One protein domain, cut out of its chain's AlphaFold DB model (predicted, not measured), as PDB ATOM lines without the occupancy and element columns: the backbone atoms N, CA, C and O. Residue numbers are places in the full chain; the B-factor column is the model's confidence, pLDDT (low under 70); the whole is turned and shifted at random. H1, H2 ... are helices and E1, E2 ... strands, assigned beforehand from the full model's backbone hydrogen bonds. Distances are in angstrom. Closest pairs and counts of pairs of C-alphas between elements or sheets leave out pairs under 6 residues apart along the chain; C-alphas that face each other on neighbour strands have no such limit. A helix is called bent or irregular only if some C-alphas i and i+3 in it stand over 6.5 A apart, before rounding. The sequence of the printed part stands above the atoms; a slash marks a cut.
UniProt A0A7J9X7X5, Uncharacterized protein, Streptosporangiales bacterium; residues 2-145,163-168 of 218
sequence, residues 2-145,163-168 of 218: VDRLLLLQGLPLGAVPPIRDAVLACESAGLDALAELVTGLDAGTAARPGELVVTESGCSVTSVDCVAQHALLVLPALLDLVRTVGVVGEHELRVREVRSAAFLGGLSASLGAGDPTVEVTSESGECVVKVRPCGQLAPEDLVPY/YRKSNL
ATOM      1  N   VAL A   2     160.111 147.007 135.780       92.00
ATOM      2  CA  VAL A   2     159.752 146.571 137.146       92.00
ATOM      3  C   VAL A   2     160.981 146.310 138.022       92.00
ATOM      4  O   VAL A   2     161.083 146.910 139.083       92.00
ATOM      5  N   ASP A   3     161.973 145.554 137.537       92.75
ATOM      6  CA  ASP A   3     163.209 145.274 138.293       92.75
ATOM      7  C   ASP A   3     163.899 146.539 138.818       92.75
ATOM      8  O   ASP A   3     164.284 146.619 139.979       92.75
ATOM      9  N   ARG A   4     164.002 147.575 137.974       91.38
ATOM     10  CA  ARG A   4     164.614 148.858 138.352       91.38
ATOM     11  C   ARG A   4     163.799 149.581 139.421       91.38
ATOM     12  O   ARG A   4     164.375 150.176 140.324       91.38
ATOM     13  N   LEU A   5     162.471 149.526 139.333       91.75
ATOM     14  CA  LEU A   5     161.585 150.113 140.339       91.75
ATOM     15  C   LEU A   5     161.695 149.390 141.682       91.75
ATOM     16  O   LEU A   5     161.697 150.054 142.712       91.75
ATOM     17  N   LEU A   6     161.817 148.064 141.673       92.19
ATOM     18  CA  LEU A   6     162.034 147.269 142.881       92.19
ATOM     19  C   LEU A   6     163.396 147.590 143.515       92.19
ATOM     20  O   LEU A   6     163.478 147.819 144.719       92.19
ATOM     21  N   LEU A   7     164.449 147.717 142.703       90.50
ATOM     22  CA  LEU A   7     165.769 148.146 143.178       90.50
ATOM     23  C   LEU A   7     165.749 149.554 143.790       90.50
ATOM     24  O   LEU A   7     166.340 149.762 144.846       90.50
ATOM     25  N   LEU A   8     165.030 150.512 143.188       88.50
ATOM     26  CA  LEU A   8     164.843 151.853 143.771       88.50
ATOM     27  C   LEU A   8     164.184 151.835 145.139       88.50
ATOM     28  O   LEU A   8     164.416 152.728 145.950       88.50
ATOM     29  N   GLN A   9     163.321 150.855 145.365       88.69
ATOM     30  CA  GLN A   9     162.595 150.698 146.617       88.69
ATOM     31  C   GLN A   9     163.429 149.959 147.671       88.69
ATOM     32  O   GLN A   9     162.934 149.673 148.755       88.69
ATOM     33  N   GLY A  10     164.708 149.692 147.382       89.25
ATOM     34  CA  GLY A  10     165.661 149.126 148.329       89.25
ATOM     35  C   GLY A  10     165.599 147.607 148.443       89.25
ATOM     36  O   GLY A  10     166.165 147.061 149.388       89.25
ATOM     37  N   LEU A  11     164.933 146.917 147.509       91.56
ATOM     38  CA  LEU A  11     164.884 145.460 147.543       91.56
ATOM     39  C   LEU A  11     166.274 144.854 147.284       91.56
ATOM     40  O   LEU A  11     166.990 145.302 146.380       91.56
ATOM     41  N   PRO A  12     166.656 143.793 148.019       91.31
ATOM     42  CA  PRO A  12     167.895 143.077 147.762       91.31
ATOM     43  C   PRO A  12     167.837 142.374 146.400       91.31
ATOM     44  O   PRO A  12     166.801 141.836 146.012       91.31
ATOM     45  N   LEU A  13     168.974 142.316 145.696       91.06
ATOM     46  CA  LEU A  13     169.076 141.764 144.334       91.06
ATOM     47  C   LEU A  13     168.457 140.365 144.191       91.06
ATOM     48  O   LEU A  13     167.807 140.088 143.187       91.06
ATOM     49  N   GLY A  14     168.626 139.503 145.198       92.69
ATOM     50  CA  GLY A  14     168.075 138.144 145.188       92.69
ATOM     51  C   GLY A  14     166.548 138.078 145.295       92.69
ATOM     52  O   GLY A  14     165.957 137.104 144.844       92.69
ATOM     53  N   ALA A  15     165.901 139.109 145.845       93.56
ATOM     54  CA  ALA A  15     164.448 139.161 145.988       93.56
ATOM     55  C   ALA A  15     163.748 139.811 144.784       93.56
ATOM     56  O   ALA A  15     162.540 139.657 144.622       93.56
ATOM     57  N   VAL A  16     164.486 140.520 143.922       94.88
ATOM     58  CA  VAL A  16     163.904 141.227 142.772       94.88
ATOM     59  C   VAL A  16     163.213 140.275 141.788       94.88
ATOM     60  O   VAL A  16     162.047 140.534 141.497       94.88
ATOM     61  N   PRO A  17     163.835 139.177 141.302       96.62
ATOM     62  CA  PRO A  17     163.169 138.285 140.352       96.62
ATOM     63  C   PRO A  17     161.843 137.696 140.862       96.62
ATOM     64  O   PRO A  17     160.839 137.885 140.179       96.62
ATOM     65  N   PRO A  18     161.770 137.063 142.053       96.56
ATOM     66  CA  PRO A  18     160.510 136.473 142.503       96.56
ATOM     67  C   PRO A  18     159.424 137.522 142.782       96.56
ATOM     68  O   PRO A  18     158.249 137.275 142.527       96.56
ATOM     69  N   ILE A  19     159.791 138.716 143.261       96.25
ATOM     70  CA  ILE A  19     158.815 139.785 143.523       96.25
ATOM     71  C   ILE A  19     158.345 140.441 142.226       96.25
ATOM     72  O   ILE A  19     157.168 140.780 142.115       96.25
ATOM     73  N   ARG A  20     159.215 140.584 141.217       96.38
ATOM     74  CA  ARG A  20     158.791 140.981 139.866       96.38
ATOM     75  C   ARG A  20     157.731 140.011 139.362       96.38
ATOM     76  O   ARG A  20     156.695 140.459 138.881       96.38
ATOM     77  N   ASP A  21     157.989 138.715 139.458       96.00
ATOM     78  CA  ASP A  21     157.078 137.707 138.925       96.00
ATOM     79  C   ASP A  21     155.733 137.743 139.678       96.00
ATOM     80  O   ASP A  21     154.682 137.733 139.041       96.00
ATOM     81  N   ALA A  22     155.750 137.948 141.003       95.94
ATOM     82  CA  ALA A  22     154.542 138.165 141.804       95.94
ATOM     83  C   ALA A  22     153.755 139.423 141.388       95.94
ATOM     84  O   ALA A  22     152.535 139.374 141.256       95.94
ATOM     85  N   VAL A  23     154.439 140.545 141.131       96.69
ATOM     86  CA  VAL A  23     153.805 141.769 140.607       96.69
ATOM     87  C   VAL A  23     153.111 141.486 139.279       96.69
ATOM     88  O   VAL A  23     151.969 141.894 139.090       96.69
ATOM     89  N   LEU A  24     153.792 140.803 138.357       95.12
ATOM     90  CA  LEU A  24     153.241 140.508 137.036       95.12
ATOM     91  C   LEU A  24     152.056 139.540 137.122       95.12
ATOM     92  O   LEU A  24     151.070 139.739 136.417       95.12
ATOM     93  N   ALA A  25     152.111 138.553 138.018       94.00
ATOM     94  CA  ALA A  25     150.991 137.657 138.281       94.00
ATOM     95  C   ALA A  25     149.776 138.426 138.824       94.00
ATOM     96  O   ALA A  25     148.675 138.293 138.288       94.00
ATOM     97  N   CYS A  26     149.971 139.299 139.817       96.00
ATOM     98  CA  CYS A  26     148.905 140.158 140.335       96.00
ATOM     99  C   CYS A  26     148.324 141.084 139.260       96.00
ATOM    100  O   CYS A  26     147.107 141.229 139.170       96.00
ATOM    101  N   GLU A  27     149.171 141.699 138.436       95.81
ATOM    102  CA  GLU A  27     148.719 142.566 137.347       95.81
ATOM    103  C   GLU A  27     147.902 141.780 136.314       95.81
ATOM    104  O   GLU A  27     146.828 142.215 135.910       95.81
ATOM    105  N   SER A  28     148.356 140.579 135.939       92.94
ATOM    106  CA  SER A  28     147.624 139.705 135.014       92.94
ATOM    107  C   SER A  28     146.263 139.259 135.562       92.94
ATOM    108  O   SER A  28     145.342 138.996 134.791       92.94
ATOM    109  N   ALA A  29     146.122 139.232 136.890       92.06
ATOM    110  CA  ALA A  29     144.872 138.960 137.590       92.06
ATOM    111  C   ALA A  29     143.972 140.201 137.750       92.06
ATOM    112  O   ALA A  29     142.907 140.098 138.358       92.06
ATOM    113  N   GLY A  30     144.379 141.366 137.233       94.00
ATOM    114  CA  GLY A  30     143.617 142.612 137.330       94.00
ATOM    115  C   GLY A  30     143.637 143.245 138.722       94.00
ATOM    116  O   GLY A  30     142.655 143.865 139.118       94.00
ATOM    117  N   LEU A  31     144.722 143.059 139.485       95.38
ATOM    118  CA  LEU A  31     144.860 143.601 140.846       95.38
ATOM    119  C   LEU A  31     145.580 144.960 140.899       95.38
ATOM    120  O   LEU A  31     145.858 145.438 141.992       95.38
ATOM    121  N   ASP A  32     145.903 145.567 139.755       95.56
ATOM    122  CA  ASP A  32     146.574 146.877 139.644       95.56
ATOM    123  C   ASP A  32     147.945 146.958 140.360       95.56
ATOM    124  O   ASP A  32     148.356 147.999 140.887       95.56
ATOM    125  N   ALA A  33     148.704 145.857 140.384       96.12
ATOM    126  CA  ALA A  33     149.998 145.776 141.068       96.12
ATOM    127  C   ALA A  33     151.059 146.710 140.471       96.12
ATOM    128  O   ALA A  33     151.946 147.192 141.184       96.12
ATOM    129  N   LEU A  34     150.976 147.009 139.176       95.81
ATOM    130  CA  LEU A  34     151.844 147.995 138.548       95.81
ATOM    131  C   LEU A  34     151.563 149.410 139.063       95.81
ATOM    132  O   LEU A  34     152.508 150.172 139.283       95.81
ATOM    133  N   ALA A  35     150.298 149.766 139.300       94.69
ATOM    134  CA  ALA A  35     149.949 151.049 139.904       94.69
ATOM    135  C   ALA A  35     150.506 151.157 141.333       94.69
ATOM    136  O   ALA A  35     151.077 152.193 141.691       94.69
ATOM    137  N   GLU A  36     150.451 150.066 142.099       93.19
ATOM    138  CA  GLU A  36     151.010 149.996 143.455       93.19
ATOM    139  C   GLU A  36     152.540 150.148 143.477       93.19
ATOM    140  O   GLU A  36     153.114 150.815 144.335       93.19
ATOM    141  N   LEU A  37     153.262 149.647 142.473       91.56
ATOM    142  CA  LEU A  37     154.704 149.917 142.381       91.56
ATOM    143  C   LEU A  37     155.036 151.405 142.177       91.56
ATOM    144  O   LEU A  37     156.135 151.868 142.525       91.56
ATOM    145  N   VAL A  38     154.114 152.182 141.603       90.00
ATOM    146  CA  VAL A  38     154.294 153.630 141.458       90.00
ATOM    147  C   VAL A  38     154.113 154.343 142.796       90.00
ATOM    148  O   VAL A  38     154.861 155.293 143.044       90.00
ATOM    149  N   THR A  39     153.199 153.898 143.657       87.69
ATOM    150  CA  THR A  39     153.021 154.457 145.012       87.69
ATOM    151  C   THR A  39     154.200 154.071 145.909       87.69
ATOM    152  O   THR A  39     154.771 154.939 146.568       87.69
ATOM    153  N   GLY A  40     154.687 152.837 145.768       83.75
ATOM    154  CA  GLY A  40     155.902 152.322 146.393       83.75
ATOM    155  C   GLY A  40     155.617 151.345 147.531       83.75
ATOM    156  O   GLY A  40     154.649 151.481 148.268       83.75
ATOM    157  N   LEU A  41     156.507 150.368 147.680       84.75
ATOM    158  CA  LEU A  41     156.528 149.405 148.775       84.75
ATOM    159  C   LEU A  41     157.266 150.040 149.963       84.75
ATOM    160  O   LEU A  41     158.310 150.670 149.777       84.75
ATOM    161  N   ASP A  42     156.753 149.912 151.188       74.88
ATOM    162  CA  ASP A  42     157.379 150.596 152.326       74.88
ATOM    163  C   ASP A  42     158.805 150.120 152.608       74.88
ATOM    164  O   ASP A  42     159.081 148.926 152.783       74.88
ATOM    165  N   ALA A  43     159.692 151.104 152.766       64.31
ATOM    166  CA  ALA A  43     161.129 150.920 152.940       64.31
ATOM    167  C   ALA A  43     161.503 150.025 154.135       64.31
ATOM    168  O   ALA A  43     162.494 149.304 154.073       64.31
ATOM    169  N   GLY A  44     160.704 150.031 155.212       66.69
ATOM    170  CA  GLY A  44     160.946 149.179 156.384       66.69
ATOM    171  C   GLY A  44     160.793 147.684 156.087       66.69
ATOM    172  O   GLY A  44     161.519 146.868 156.645       66.69
ATOM    173  N   THR A  45     159.891 147.330 155.168       68.94
ATOM    174  CA  THR A  45     159.596 145.937 154.796       68.94
ATOM    175  C   THR A  45     160.485 145.425 153.661       68.94
ATOM    176  O   THR A  45     160.770 144.234 153.585       68.94
ATOM    177  N   ALA A  46     161.014 146.325 152.826       72.81
ATOM    178  CA  ALA A  46     161.889 145.976 151.706       72.81
ATOM    179  C   ALA A  46     163.248 145.375 152.126       72.81
ATOM    180  O   ALA A  46     163.894 144.713 151.317       72.81
ATOM    181  N   ALA A  47     163.681 145.568 153.379       76.06
ATOM    182  CA  ALA A  47     164.956 145.046 153.878       76.06
ATOM    183  C   ALA A  47     164.950 143.527 154.139       76.06
ATOM    184  O   ALA A  47     166.013 142.904 154.137       76.06
ATOM    185  N   ARG A  48     163.775 142.932 154.387       83.88
ATOM    186  CA  ARG A  48     163.600 141.496 154.671       83.88
ATOM    187  C   ARG A  48     162.336 140.954 153.996       83.88
ATOM    188  O   ARG A  48     161.410 140.534 154.683       83.88
ATOM    189  N   PRO A  49     162.267 140.998 152.658       91.38
ATOM    190  CA  PRO A  49     161.076 140.558 151.958       91.38
ATOM    191  C   PRO A  49     160.864 139.053 152.147       91.38
ATOM    192  O   PRO A  49     161.817 138.275 152.076       91.38
ATOM    193  N   GLY A  50     159.613 138.652 152.349       92.12
ATOM    194  CA  GLY A  50     159.236 137.243 152.444       92.12
ATOM    195  C   GLY A  50     159.431 136.631 153.828       92.12
ATOM    196  O   GLY A  50     159.377 135.412 153.954       92.12
ATOM    197  N   GLU A  51     159.650 137.441 154.868       93.25
ATOM    198  CA  GLU A  51     159.697 136.935 156.243       93.25
ATOM    199  C   GLU A  51     158.308 136.406 156.651       93.25
ATOM    200  O   GLU A  51     157.318 137.129 156.584       93.25
ATOM    201  N   LEU A  52     158.214 135.133 157.033       94.38
ATOM    202  CA  LEU A  52     156.968 134.497 157.461       94.38
ATOM    203  C   LEU A  52     157.181 133.826 158.815       94.38
ATOM    204  O   LEU A  52     158.180 133.132 159.013       94.38
ATOM    205  N   VAL A  53     156.209 133.958 159.717       95.19
ATOM    206  CA  VAL A  53     156.137 133.133 160.929       95.19
ATOM    207  C   VAL A  53     154.991 132.147 160.775       95.19
ATOM    208  O   VAL A  53     153.817 132.516 160.729       95.19
ATOM    209  N   VAL A  54     155.341 130.869 160.675       94.81
ATOM    210  CA  VAL A  54     154.393 129.782 160.429       94.81
ATOM    211  C   VAL A  54     154.033 129.115 161.752       94.81
ATOM    212  O   VAL A  54     154.908 128.769 162.542       94.81
ATOM    213  N   THR A  55     152.737 128.943 162.005       94.00
ATOM    214  CA  THR A  55     152.224 128.201 163.163       94.00
ATOM    215  C   THR A  55     151.587 126.896 162.710       94.00
ATOM    216  O   THR A  55     150.668 126.872 161.884       94.00
ATOM    217  N   GLU A  56     152.051 125.806 163.306       90.56
ATOM    218  CA  GLU A  56     151.615 124.445 163.014       90.56
ATOM    219  C   GLU A  56     150.718 123.906 164.133       90.56
ATOM    220  O   GLU A  56     150.908 124.208 165.312       90.56
ATOM    221  N   SER A  57     149.740 123.083 163.762       83.44
ATOM    222  CA  SER A  57     148.932 122.290 164.687       83.44
ATOM    223  C   SER A  57     148.964 120.835 164.236       83.44
ATOM    224  O   SER A  57     148.386 120.465 163.211       83.44
ATOM    225  N   GLY A  58     149.693 119.999 164.979       80.94
ATOM    226  CA  GLY A  58     149.991 118.633 164.548       80.94
ATOM    227  C   GLY A  58     150.845 118.631 163.276       80.94
ATOM    228  O   GLY A  58     151.897 119.255 163.252       80.94
ATOM    229  N   CYS A  59     150.384 117.944 162.229       70.94
ATOM    230  CA  CYS A  59     151.071 117.867 160.931       70.94
ATOM    231  C   CYS A  59     150.532 118.870 159.892       70.94
ATOM    232  O   CYS A  59     150.738 118.672 158.698       70.94
ATOM    233  N   SER A  60     149.784 119.894 160.317       79.38
ATOM    234  CA  SER A  60     149.161 120.864 159.413       79.38
ATOM    235  C   SER A  60     149.558 122.289 159.776       79.38
ATOM    236  O   SER A  60     149.524 122.679 160.947       79.38
ATOM    237  N   VAL A  61     149.894 123.084 158.763       77.94
ATOM    238  CA  VAL A  61     150.046 124.532 158.915       77.94
ATOM    239  C   VAL A  61     148.664 125.146 159.119       77.94
ATOM    240  O   VAL A  61     147.737 124.852 158.370       77.94
ATOM    241  N   THR A  62     148.528 125.998 160.134       85.44
ATOM    242  CA  THR A  62     147.232 126.595 160.510       85.44
ATOM    243  C   THR A  62     147.189 128.107 160.351       85.44
ATOM    244  O   THR A  62     146.148 128.661 159.990       85.44
ATOM    245  N   SER A  63     148.308 128.797 160.580       93.06
ATOM    246  CA  SER A  63     148.395 130.237 160.350       93.06
ATOM    247  C   SER A  63     149.776 130.678 159.903       93.06
ATOM    248  O   SER A  63     150.785 130.074 160.269       93.06
ATOM    249  N   VAL A  64     149.800 131.768 159.147       95.75
ATOM    250  CA  VAL A  64     150.994 132.411 158.616       95.75
ATOM    251  C   VAL A  64     150.914 133.894 158.951       95.75
ATOM    252  O   VAL A  64     149.993 134.584 158.522       95.75
ATOM    253  N   ASP A  65     151.861 134.377 159.740       94.75
ATOM    254  CA  ASP A  65     152.014 135.793 160.061       94.75
ATOM    255  C   ASP A  65     153.038 136.412 159.098       94.75
ATOM    256  O   ASP A  65     154.165 135.923 158.971       94.75
ATOM    257  N   CYS A  66     152.616 137.454 158.378       93.38
ATOM    258  CA  CYS A  66     153.418 138.168 157.385       93.38
ATOM    259  C   CYS A  66     154.213 139.343 157.975       93.38
ATOM    260  O   CYS A  66     154.849 140.089 157.228       93.38
ATOM    261  N   VAL A  67     154.208 139.516 159.296       92.69
ATOM    262  CA  VAL A  67     155.037 140.475 160.039       92.69
ATOM    263  C   VAL A  67     154.843 141.917 159.548       92.69
ATOM    264  O   VAL A  67     155.794 142.672 159.337       92.69
ATOM    265  N   ALA A  68     153.585 142.289 159.307       91.50
ATOM    266  CA  ALA A  68     153.156 143.575 158.754       91.50
ATOM    267  C   ALA A  68     153.762 143.913 157.375       91.50
ATOM    268  O   ALA A  68     153.821 145.084 156.982       91.50
ATOM    269  N   GLN A  69     154.209 142.924 156.598       93.19
ATOM    270  CA  GLN A  69     154.746 143.165 155.259       93.19
ATOM    271  C   GLN A  69     153.656 143.420 154.221       93.19
ATOM    272  O   GLN A  69     152.505 143.009 154.356       93.19
ATOM    273  N   HIS A  70     154.042 144.112 153.148       94.12
ATOM    274  CA  HIS A  70     153.190 144.265 151.977       94.12
ATOM    275  C   HIS A  70     153.003 142.910 151.280       94.12
ATOM    276  O   HIS A  70     153.980 142.191 151.081       94.12
ATOM    277  N   ALA A  71     151.780 142.587 150.856       95.00
ATOM    278  CA  ALA A  71     151.437 141.316 150.214       95.00
ATOM    279  C   ALA A  71     152.384 140.946 149.053       95.00
ATOM    280  O   ALA A  71     152.898 139.834 149.015       95.00
ATOM    281  N   LEU A  72     152.717 141.901 148.173       95.75
ATOM    282  CA  LEU A  72     153.680 141.693 147.073       95.75
ATOM    283  C   LEU A  72     155.079 141.213 147.517       95.75
ATOM    284  O   LEU A  72     155.762 140.552 146.742       95.75
ATOM    285  N   LEU A  73     155.511 141.523 148.745       95.88
ATOM    286  CA  LEU A  73     156.809 141.091 149.278       95.88
ATOM    287  C   LEU A  73     156.766 139.672 149.856       95.88
ATOM    288  O   LEU A  73     157.784 138.986 149.853       95.88
ATOM    289  N   VAL A  74     155.607 139.238 150.359       95.62
ATOM    290  CA  VAL A  74     155.422 137.915 150.982       95.62
ATOM    291  C   VAL A  74     154.862 136.867 150.032       95.62
ATOM    292  O   VAL A  74     154.995 135.676 150.304       95.62
ATOM    293  N   LEU A  75     154.286 137.287 148.903       96.69
ATOM    294  CA  LEU A  75     153.724 136.399 147.886       96.69
ATOM    295  C   LEU A  75     154.668 135.267 147.460       96.69
ATOM    296  O   LEU A  75     154.195 134.134 147.437       96.69
ATOM    297  N   PRO A  76     155.968 135.493 147.181       96.94
ATOM    298  CA  PRO A  76     156.856 134.396 146.793       96.94
ATOM    299  C   PRO A  76     157.002 133.318 147.873       96.94
ATOM    300  O   PRO A  76     156.883 132.132 147.587       96.94
ATOM    301  N   ALA A  77     157.186 133.726 149.131       96.81
ATOM    302  CA  ALA A  77     157.308 132.788 150.244       96.81
ATOM    303  C   ALA A  77     155.981 132.056 150.520       96.81
ATOM    304  O   ALA A  77     155.972 130.863 150.821       96.81
ATOM    305  N   LEU A  78     154.846 132.752 150.371       96.88
ATOM    306  CA  LEU A  78     153.518 132.140 150.460       96.88
ATOM    307  C   LEU A  78     153.266 131.149 149.319       96.88
ATOM    308  O   LEU A  78     152.664 130.106 149.559       96.88
ATOM    309  N   LEU A  79     153.737 131.439 148.106       96.88
ATOM    310  CA  LEU A  79     153.621 130.549 146.952       96.88
ATOM    311  C   LEU A  79     154.368 129.231 147.192       96.88
ATOM    312  O   LEU A  79     153.806 128.155 146.981       96.88
ATOM    313  N   ASP A  80     155.601 129.308 147.694       95.62
ATOM    314  CA  ASP A  80     156.398 128.129 148.046       95.62
ATOM    315  C   ASP A  80     155.739 127.310 149.166       95.62
ATOM    316  O   ASP A  80     155.678 126.077 149.101       95.62
ATOM    317  N   LEU A  81     155.181 127.987 150.176       95.31
ATOM    318  CA  LEU A  81     154.442 127.338 151.256       95.31
ATOM    319  C   LEU A  81     153.195 126.613 150.734       95.31
ATOM    320  O   LEU A  81     152.996 125.442 151.048       95.31
ATOM    321  N   VAL A  82     152.380 127.283 149.916       95.19
ATOM    322  CA  VAL A  82     151.171 126.721 149.296       95.19
ATOM    323  C   VAL A  82     151.503 125.478 148.475       95.19
ATOM    324  O   VAL A  82     150.829 124.459 148.617       95.19
ATOM    325  N   ARG A  83     152.552 125.535 147.647       94.25
ATOM    326  CA  ARG A  83     153.026 124.378 146.875       94.25
ATOM    327  C   ARG A  83     153.399 123.220 147.788       94.25
ATOM    328  O   ARG A  83     152.997 122.088 147.544       94.25
ATOM    329  N   THR A  84     154.120 123.518 148.864       92.19
ATOM    330  CA  THR A  84     154.585 122.510 149.821       92.19
ATOM    331  C   THR A  84     153.419 121.821 150.528       92.19
ATOM    332  O   THR A  84     153.362 120.592 150.559       92.19
ATOM    333  N   VAL A  85     152.464 122.583 151.069       91.75
ATOM    334  CA  VAL A  85     151.325 122.001 151.798       91.75
ATOM    335  C   VAL A  85     150.334 121.320 150.853       91.75
ATOM    336  O   VAL A  85     149.810 120.259 151.173       91.75
ATOM    337  N   GLY A  86     150.131 121.857 149.647       90.38
ATOM    338  CA  GLY A  86     149.207 121.284 148.669       90.38
ATOM    339  C   GLY A  86     149.643 119.925 148.109       90.38
ATOM    340  O   GLY A  86     148.798 119.179 147.619       90.38
ATOM    341  N   VAL A  87     150.928 119.564 148.216       87.31
ATOM    342  CA  VAL A  87     151.413 118.200 147.923       87.31
ATOM    343  C   VAL A  87     150.965 117.200 148.991       87.31
ATOM    344  O   VAL A  87     150.743 116.029 148.685       87.31
ATOM    345  N   VAL A  88     150.837 117.640 150.246       86.50
ATOM    346  CA  VAL A  88     150.466 116.778 151.376       86.50
ATOM    347  C   VAL A  88     148.958 116.537 151.409       86.50
ATOM    348  O   VAL A  88     148.521 115.421 151.699       86.50
ATOM    349  N   GLY A  89     148.158 117.559 151.102       88.12
ATOM    350  CA  GLY A  89     146.707 117.445 151.128       88.12
ATOM    351  C   GLY A  89     145.981 118.779 151.024       88.12
ATOM    352  O   GLY A  89     146.512 119.777 150.539       88.12
ATOM    353  N   GLU A  90     144.725 118.776 151.460       92.50
ATOM    354  CA  GLU A  90     143.928 119.994 151.577       92.50
ATOM    355  C   GLU A  90     144.291 120.751 152.854       92.50
ATOM    356  O   GLU A  90     144.366 120.166 153.938       92.50
ATOM    357  N   HIS A  91     144.479 122.063 152.730       93.44
ATOM    358  CA  HIS A  91     144.828 122.934 153.847       93.44
ATOM    359  C   HIS A  91     144.032 124.236 153.804       93.44
ATOM    360  O   HIS A  91     143.734 124.778 152.742       93.44
ATOM    361  N   GLU A  92     143.732 124.766 154.984       94.19
ATOM    362  CA  GLU A  92     143.202 126.112 155.161       94.19
ATOM    363  C   GLU A  92     144.219 126.917 155.969       94.19
ATOM    364  O   GLU A  92     144.486 126.608 157.131       94.19
ATOM    365  N   LEU A  93     144.817 127.927 155.339       94.69
ATOM    366  CA  LEU A  93     145.844 128.767 155.944       94.69
ATOM    367  C   LEU A  93     145.243 130.124 156.303       94.69
ATOM    368  O   LEU A  93     144.710 130.821 155.438       94.69
ATOM    369  N   ARG A  94     145.371 130.537 157.565       95.12
ATOM    370  CA  ARG A  94     145.026 131.901 157.991       95.12
ATOM    371  C   ARG A  94     146.229 132.818 157.837       95.12
ATOM    372  O   ARG A  94     147.201 132.668 158.574       95.12
ATOM    373  N   VAL A  95     146.160 133.759 156.905       95.56
ATOM    374  CA  VAL A  95     147.203 134.755 156.646       95.56
ATOM    375  C   VAL A  95     146.889 136.034 157.419       95.56
ATOM    376  O   VAL A  95     145.806 136.609 157.280       95.56
ATOM    377  N   ARG A  96     147.835 136.461 158.256       94.56
ATOM    378  CA  ARG A  96     147.698 137.572 159.210       94.56
ATOM    379  C   ARG A  96     148.778 138.622 159.010       94.56
ATOM    380  O   ARG A  96     149.810 138.339 158.405       94.56
ATOM    381  N   GLU A  97     148.536 139.814 159.562       92.62
ATOM    382  CA  GLU A  97     149.498 140.925 159.573       92.62
ATOM    383  C   GLU A  97     150.084 141.189 158.176       92.62
ATOM    384  O   GLU A  97     151.288 141.327 157.986       92.62
ATOM    385  N   VAL A  98     149.216 141.213 157.167       92.50
ATOM    386  CA  VAL A  98     149.584 141.475 155.776       92.50
ATOM    387  C   VAL A  98     148.950 142.781 155.326       92.50
ATOM    388  O   VAL A  98     147.758 143.023 155.516       92.50
ATOM    389  N   ARG A  99     149.755 143.647 154.722       91.88
ATOM    390  CA  ARG A  99     149.297 144.924 154.176       91.88
ATOM    391  C   ARG A  99     148.941 144.767 152.709       91.88
ATOM    392  O   ARG A  99     149.539 143.952 152.007       91.88
ATOM    393  N   SER A 100     147.958 145.542 152.260       92.75
ATOM    394  CA  SER A 100     147.410 145.448 150.901       92.75
ATOM    395  C   SER A 100     147.006 144.008 150.549       92.75
ATOM    396  O   SER A 100     147.366 143.469 149.504       92.75
ATOM    397  N   ALA A 101     146.257 143.365 151.455       94.00
ATOM    398  CA  ALA A 101     145.907 141.943 151.397       94.00
ATOM    399  C   ALA A 101     145.181 141.514 150.107       94.00
ATOM    400  O   ALA A 101     145.219 140.342 149.746       94.00
ATOM    401  N   ALA A 102     144.575 142.455 149.374       93.38
ATOM    402  CA  ALA A 102     143.978 142.209 148.062       93.38
ATOM    403  C   ALA A 102     144.962 141.552 147.073       93.38
ATOM    404  O   ALA A 102     144.565 140.684 146.297       93.38
ATOM    405  N   PHE A 103     146.258 141.879 147.152       95.81
ATOM    406  CA  PHE A 103     147.277 141.272 146.292       95.81
ATOM    407  C   PHE A 103     147.528 139.790 146.580       95.81
ATOM    408  O   PHE A 103     148.107 139.114 145.735       95.81
ATOM    409  N   LEU A 104     147.050 139.238 147.704       95.88
ATOM    410  CA  LEU A 104     147.100 137.790 147.932       95.88
ATOM    411  C   LEU A 104     146.306 137.006 146.881       95.88
ATOM    412  O   LEU A 104     146.631 135.848 146.628       95.88
ATOM    413  N   GLY A 105     145.346 137.641 146.197       93.75
ATOM    414  CA  GLY A 105     144.703 137.073 145.011       93.75
ATOM    415  C   GLY A 105     145.688 136.700 143.892       93.75
ATOM    416  O   GLY A 105     145.374 135.850 143.070       93.75
ATOM    417  N   GLY A 106     146.906 137.253 143.890       94.81
ATOM    418  CA  GLY A 106     147.972 136.868 142.965       94.81
ATOM    419  C   GLY A 106     148.515 135.450 143.166       94.81
ATOM    420  O   GLY A 106     149.193 134.945 142.274       94.81
ATOM    421  N   LEU A 107     148.211 134.786 144.292       95.94
ATOM    422  CA  LEU A 107     148.600 133.389 144.520       95.94
ATOM    423  C   LEU A 107     148.029 132.471 143.440       95.94
ATOM    424  O   LEU A 107     148.778 131.710 142.840       95.94
ATOM    425  N   SER A 108     146.729 132.574 143.151       92.81
ATOM    426  CA  SER A 108     146.083 131.733 142.135       92.81
ATOM    427  C   SER A 108     146.630 132.001 140.732       92.81
ATOM    428  O   SER A 108     146.795 131.065 139.963       92.81
ATOM    429  N   ALA A 109     146.981 133.252 140.422       91.75
ATOM    430  CA  ALA A 109     147.576 133.631 139.140       91.75
ATOM    431  C   ALA A 109     149.047 133.204 138.984       91.75
ATOM    432  O   ALA A 109     149.553 133.141 137.867       91.75
ATOM    433  N   SER A 110     149.738 132.917 140.091       93.06
ATOM    434  CA  SER A 110     151.139 132.468 140.093       93.06
ATOM    435  C   SER A 110     151.286 130.944 140.000       93.06
ATOM    436  O   SER A 110     152.399 130.443 139.819       93.06
ATOM    437  N   LEU A 111     150.186 130.206 140.166       91.50
ATOM    438  CA  LEU A 111     150.147 128.746 140.141       91.50
ATOM    439  C   LEU A 111     149.810 128.271 138.725       91.50
ATOM    440  O   LEU A 111     148.894 128.779 138.078       91.50
ATOM    441  N   GLY A 112     150.589 127.313 138.232       87.38
ATOM    442  CA  GLY A 112     150.446 126.764 136.889       87.38
ATOM    443  C   GLY A 112     149.689 125.440 136.844       87.38
ATOM    444  O   GLY A 112     149.179 124.927 137.840       87.38
ATOM    445  N   ALA A 113     149.666 124.841 135.656       82.69
ATOM    446  CA  ALA A 113     149.189 123.477 135.480       82.69
ATOM    447  C   ALA A 113     150.047 122.517 136.335       82.69
ATOM    448  O   ALA A 113     151.274 122.513 136.227       82.69
ATOM    449  N   GLY A 114     149.403 121.715 137.190       85.12
ATOM    450  CA  GLY A 114     150.064 120.770 138.103       85.12
ATOM    451  C   GLY A 114     150.401 121.325 139.482       85.12
ATOM    452  O   GLY A 114     150.752 120.552 140.371       85.12
ATOM    453  N   ASP A 115     150.259 122.635 139.681       91.56
ATOM    454  CA  ASP A 115     150.312 123.230 141.009       91.56
ATOM    455  C   ASP A 115     148.972 123.031 141.753       91.56
ATOM    456  O   ASP A 115     147.923 122.862 141.117       91.56
ATOM    457  N   PRO A 116     148.966 123.060 143.101       93.19
ATOM    458  CA  PRO A 116     147.735 123.073 143.889       93.19
ATOM    459  C   PRO A 116     146.804 124.215 143.476       93.19
ATOM    460  O   PRO A 116     147.252 125.297 143.104       93.19
ATOM    461  N   THR A 117     145.498 124.006 143.608       93.56
ATOM    462  CA  THR A 117     144.532 125.093 143.407       93.56
ATOM    463  C   THR A 117     144.393 125.907 144.684       93.56
ATOM    464  O   THR A 117     144.368 125.354 145.788       93.56
ATOM    465  N   VAL A 118     144.296 127.227 144.532       95.31
ATOM    466  CA  VAL A 118     144.142 128.155 145.651       95.31
ATOM    467  C   VAL A 118     142.910 129.019 145.482       95.31
ATOM    468  O   VAL A 118     142.677 129.604 144.427       95.31
ATOM    469  N   GLU A 119     142.161 129.143 146.568       95.25
ATOM    470  CA  GLU A 119     141.068 130.091 146.726       95.25
ATOM    471  C   GLU A 119     141.412 131.030 147.887       95.25
ATOM    472  O   GLU A 119     141.689 130.578 149.000       95.25
ATOM    473  N   VAL A 120     141.426 132.337 147.621       94.81
ATOM    474  CA  VAL A 120     141.717 133.364 148.629       94.81
ATOM    475  C   VAL A 120     140.427 134.090 148.971       94.81
ATOM    476  O   VAL A 120     139.813 134.714 148.106       94.81
ATOM    477  N   THR A 121     140.022 134.029 150.235       93.75
ATOM    478  CA  THR A 121     138.876 134.769 150.764       93.75
ATOM    479  C   THR A 121     139.319 135.707 151.879       93.75
ATOM    480  O   THR A 121     140.328 135.493 152.548       93.75
ATOM    481  N   SER A 122     138.575 136.792 152.075       87.81
ATOM    482  CA  SER A 122     138.772 137.702 153.202       87.81
ATOM    483  C   SER A 122     137.614 137.514 154.175       87.81
ATOM    484  O   SER A 122     136.463 137.754 153.815       87.81
ATOM    485  N   GLU A 123     137.905 137.118 155.411       79.31
ATOM    486  CA  GLU A 123     136.917 136.853 156.457       79.31
ATOM    487  C   GLU A 123     137.268 137.640 157.724       79.31
ATOM    488  O   GLU A 123     138.312 137.439 158.334       79.31
ATOM    489  N   SER A 124     136.382 138.545 158.151       69.69
ATOM    490  CA  SER A 124     136.506 139.282 159.426       69.69
ATOM    491  C   SER A 124     137.845 140.018 159.647       69.69
ATOM    492  O   SER A 124     138.266 140.197 160.786       69.69
ATOM    493  N   GLY A 125     138.505 140.464 158.571       69.81
ATOM    494  CA  GLY A 125     139.803 141.153 158.632       69.81
ATOM    495  C   GLY A 125     141.029 140.231 158.585       69.81
ATOM    496  O   GLY A 125     142.146 140.736 158.555       69.81
ATOM    497  N   GLU A 126     140.835 138.911 158.529       80.62
ATOM    498  CA  GLU A 126     141.876 137.929 158.207       80.62
ATOM    499  C   GLU A 126     141.711 137.446 156.754       80.62
ATOM    500  O   GLU A 126     140.595 137.381 156.228       80.62
ATOM    501  N   CYS A 127     142.813 137.076 156.097       93.12
ATOM    502  CA  CYS A 127     142.758 136.386 154.810       93.12
ATOM    503  C   CYS A 127     142.843 134.877 155.027       93.12
ATOM    504  O   CYS A 127     143.712 134.388 155.746       93.12
ATOM    505  N   VAL A 128     141.954 134.134 154.379       94.81
ATOM    506  CA  VAL A 128     141.938 132.675 154.389       94.81
ATOM    507  C   VAL A 128     142.357 132.187 153.009       94.81
ATOM    508  O   VAL A 128     141.782 132.577 151.995       94.81
ATOM    509  N   VAL A 129     143.380 131.341 152.973       96.19
ATOM    510  CA  VAL A 129     143.902 130.714 151.756       96.19
ATOM    511  C   VAL A 129     143.574 129.229 151.826       96.19
ATOM    512  O   VAL A 129     144.166 128.489 152.613       96.19
ATOM    513  N   LYS A 130     142.611 128.792 151.016       95.81
ATOM    514  CA  LYS A 130     142.248 127.380 150.879       95.81
ATOM    515  C   LYS A 130     143.083 126.769 149.768       95.81
ATOM    516  O   LYS A 130     142.999 127.209 148.625       95.81
ATOM    517  N   VAL A 131     143.868 125.762 150.115       95.75
ATOM    518  CA  VAL A 131     144.749 125.023 149.211       95.75
ATOM    519  C   VAL A 131     144.147 123.644 148.988       95.75
ATOM    520  O   VAL A 131     143.871 122.933 149.956       95.75
ATOM    521  N   ARG A 132     143.953 123.253 147.727       94.50
ATOM    522  CA  ARG A 132     143.529 121.895 147.363       94.50
ATOM    523  C   ARG A 132     144.574 121.248 146.449       94.50
ATOM    524  O   ARG A 132     145.038 121.927 145.527       94.50
ATOM    525  N   PRO A 133     144.925 119.968 146.661       91.88
ATOM    526  CA  PRO A 133     145.878 119.263 145.815       91.88
ATOM    527  C   PRO A 133     145.489 119.324 144.343       91.88
ATOM    528  O   PRO A 133     144.306 119.268 143.998       91.88
ATOM    529  N   CYS A 134     146.492 119.399 143.475       84.31
ATOM    530  CA  CYS A 134     146.270 119.185 142.055       84.31
ATOM    531  C   CYS A 134     146.067 117.692 141.788       84.31
ATOM    532  O   CYS A 134     146.740 116.847 142.383       84.31
ATOM    533  N   GLY A 135     145.156 117.368 140.874       75.38
ATOM    534  CA  GLY A 135     145.083 116.029 140.304       75.38
ATOM    535  C   GLY A 135     146.310 115.721 139.442       75.38
ATOM    536  O   GLY A 135     147.177 116.565 139.210       75.38
ATOM    537  N   GLN A 136     146.383 114.492 138.940       75.88
ATOM    538  CA  GLN A 136     147.418 114.132 137.981       75.88
ATOM    539  C   GLN A 136     147.191 114.903 136.674       75.88
ATOM    540  O   GLN A 136     146.118 114.796 136.086       75.88
ATOM    541  N   LEU A 137     148.206 115.656 136.241       76.31
ATOM    542  CA  LEU A 137     148.185 116.408 134.987       76.31
ATOM    543  C   LEU A 137     147.912 115.491 133.795       76.31
ATOM    544  O   LEU A 137     148.648 114.519 133.576       76.31
ATOM    545  N   ALA A 138     146.905 115.836 133.002       76.81
ATOM    546  CA  ALA A 138     146.670 115.228 131.710       76.81
ATOM    547  C   ALA A 138     147.376 116.041 130.600       76.81
ATOM    548  O   ALA A 138     147.585 117.246 130.748       76.81
ATOM    549  N   PRO A 139     147.784 115.419 129.478       74.38
ATOM    550  CA  PRO A 139     148.419 116.131 128.364       74.38
ATOM    551  C   PRO A 139     147.595 117.307 127.820       74.38
ATOM    552  O   PRO A 139     148.166 118.292 127.362       74.38
ATOM    553  N   GLU A 140     146.269 117.214 127.882       75.44
ATOM    554  CA  GLU A 140     145.317 118.263 127.512       75.44
ATOM    555  C   GLU A 140     145.316 119.482 128.451       75.44
ATOM    556  O   GLU A 140     144.881 120.554 128.033       75.44
ATOM    557  N   ASP A 141     145.842 119.351 129.673       71.31
ATOM    558  CA  ASP A 141     145.997 120.460 130.625       71.31
ATOM    559  C   ASP A 141     147.225 121.332 130.302       71.31
ATOM    560  O   ASP A 141     147.419 122.404 130.883       71.31
ATOM    561  N   LEU A 142     148.081 120.886 129.373       74.88
ATOM    562  CA  LEU A 142     149.232 121.650 128.911       74.88
ATOM    563  C   LEU A 142     148.781 122.696 127.892       74.88
ATOM    564  O   LEU A 142     148.366 122.375 126.778       74.88
ATOM    565  N   VAL A 143     148.915 123.967 128.257       69.00
ATOM    566  CA  VAL A 143     148.606 125.083 127.361       69.00
ATOM    567  C   VAL A 143     149.637 125.116 126.221       69.00
ATOM    568  O   VAL A 143     150.836 125.240 126.491       69.00
ATOM    569  N   PRO A 144     149.216 125.024 124.944       68.56
ATOM    570  CA  PRO A 144     150.125 125.178 123.816       68.56
ATOM    571  C   PRO A 144     150.798 126.552 123.860       68.56
ATOM    572  O   PRO A 144     150.144 127.550 124.146       68.56
ATOM    573  N   TYR A 145     152.085 126.628 123.514       64.56
ATOM    574  CA  TYR A 145     152.848 127.885 123.529       64.56
ATOM    575  C   TYR A 145     152.176 129.015 122.723       64.56
ATOM    576  O   TYR A 145     152.220 130.174 123.116       64.56
ATOM    577  N   TYR A 163     157.662 154.079 133.390       92.44
ATOM    578  CA  TYR A 163     158.835 154.306 132.555       92.44
ATOM    579  C   TYR A 163     159.695 155.443 133.110       92.44
ATOM    580  O   TYR A 163     160.868 155.226 133.431       92.44
ATOM    581  N   ARG A 164     159.099 156.627 133.323       91.62
ATOM    582  CA  ARG A 164     159.799 157.799 133.875       91.62
ATOM    583  C   ARG A 164     160.414 157.500 135.238       91.62
ATOM    584  O   ARG A 164     161.592 157.781 135.433       91.62
ATOM    585  N   LYS A 165     159.657 156.881 136.151       90.12
ATOM    586  CA  LYS A 165     160.156 156.518 137.488       90.12
ATOM    587  C   LYS A 165     161.317 155.519 137.400       90.12
ATOM    588  O   LYS A 165     162.303 155.674 138.109       90.12
ATOM    589  N   SER A 166     161.251 154.547 136.490       90.00
ATOM    590  CA  SER A 166     162.316 153.554 136.292       90.00
ATOM    591  C   SER A 166     163.582 154.113 135.635       90.00
ATOM    592  O   SER A 166     164.653 153.528 135.776       90.00
ATOM    593  N   ASN A 167     163.479 155.238 134.923       85.94
ATOM    594  CA  ASN A 167     164.625 155.912 134.319       85.94
ATOM    595  C   ASN A 167     165.377 156.811 135.301       85.94
ATOM    596  O   ASN A 167     166.543 157.097 135.056       85.94
ATOM    597  N   LEU A 168     164.776 157.171 136.441       77.75
ATOM    598  CA  LEU A 168     165.498 157.825 137.542       77.75
ATOM    599  C   LEU A 168     166.621 156.941 138.125       77.75
ATOM    600  O   LEU A 168     167.442 157.427 138.891       77.75
TER     601      LEU A 168
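What this domain is: This is residues 2 to 145 and 163 to 168 of the 218 residues of an uncharacterized protein of Streptosporangiales bacterium (UniProt A0A7J9X7X5). Look for a strongly twisted sheet of five strands with helices H5 and H6 over one face and the other face bare. At one end of this slab H2 crosses H5 and H6, with H1 and H3 packed on H2 and H7 on H1. The 150 printed residues include seven named helices and five named strands, in the order H1 H2 H3 H4 E1 E2 H5 E3 H6 E4 E5 H7; the class is mixed, helices and strands. The sheet, E1 E2 E3 E5 E4, is mixed. The whole is compact, with a radius of gyration of the C-alphas of 15.7 A and spans of 47 by 40 by 28 A.

How they stand to each other: Begin at H1, residues 2 to 8; it touches H2, residues 16 to 28, at a steep tilt of 51 degrees, the closest C-alphas being those of Asp 3 and Val 16, 6.1 A apart. H2 is the hub; its residues 23 to 27 alone touch H3, residues 33 to 39, with C-alphas 27 and 33 closest at 5.1 A. H4, residues 43 to 46, only grazes the sheet. Next find the hairpin of E1, residues 53 to 57, and E2, residues 60 to 70, with N 55 and O 63 2.8 A apart. E2, H5, residues 71 to 88, and E3, residues 91 to 99, form a strand-helix-strand unit, two parallel neighbour strands with a helix between; N 64 and O 94 are 2.8 A apart. H5 is over E3 at a height over the sheet of 7.8 A. H6, residues 101 to 110, is on the same face, giving two layers, and touches H2, about perpendicular at 86 degrees, with C-alphas 26 and 106 closest at 4.3 A. E4, residues 117 to 123, and E5, residues 126 to 132, form a hairpin, with N 121 and O 128 2.9 A apart; E5 is also the antiparallel neighbour of E3, with N 93 and O 129 2.9 A apart. H7, residues 163 to 167, touches H1, C-alphas 166 and 5 being closest at 5.4 A. Every O i to N i+4 pair is within hydrogen-bond range in H1, H2, H3 and H7, but 11 of 14 in H5 and 1 of 6 in H6, which has 6 of 7 O i to N i+3 pairs; H4 is too short.

Where its parts are: Find C-alpha 2 at (159.752, 146.571, 137.146), where H1 begins. E2 spans 24.9 A and H5 24.6 A, from C-alpha 71 at (151.437, 141.316, 150.214); H5 is irregular, with C-alphas 73 and 76 7.1 A apart. H7 ends at C-alpha 167, (164.625, 155.912, 134.319).

The domain as a whole: Residues 146 to 162 are not printed, and C-alphas 145 and 163 are 28.6 A apart. Of the links printed whole, none is long. Residues 43 to 45, 124 to 125 and 143 to 145 have pLDDT under 70.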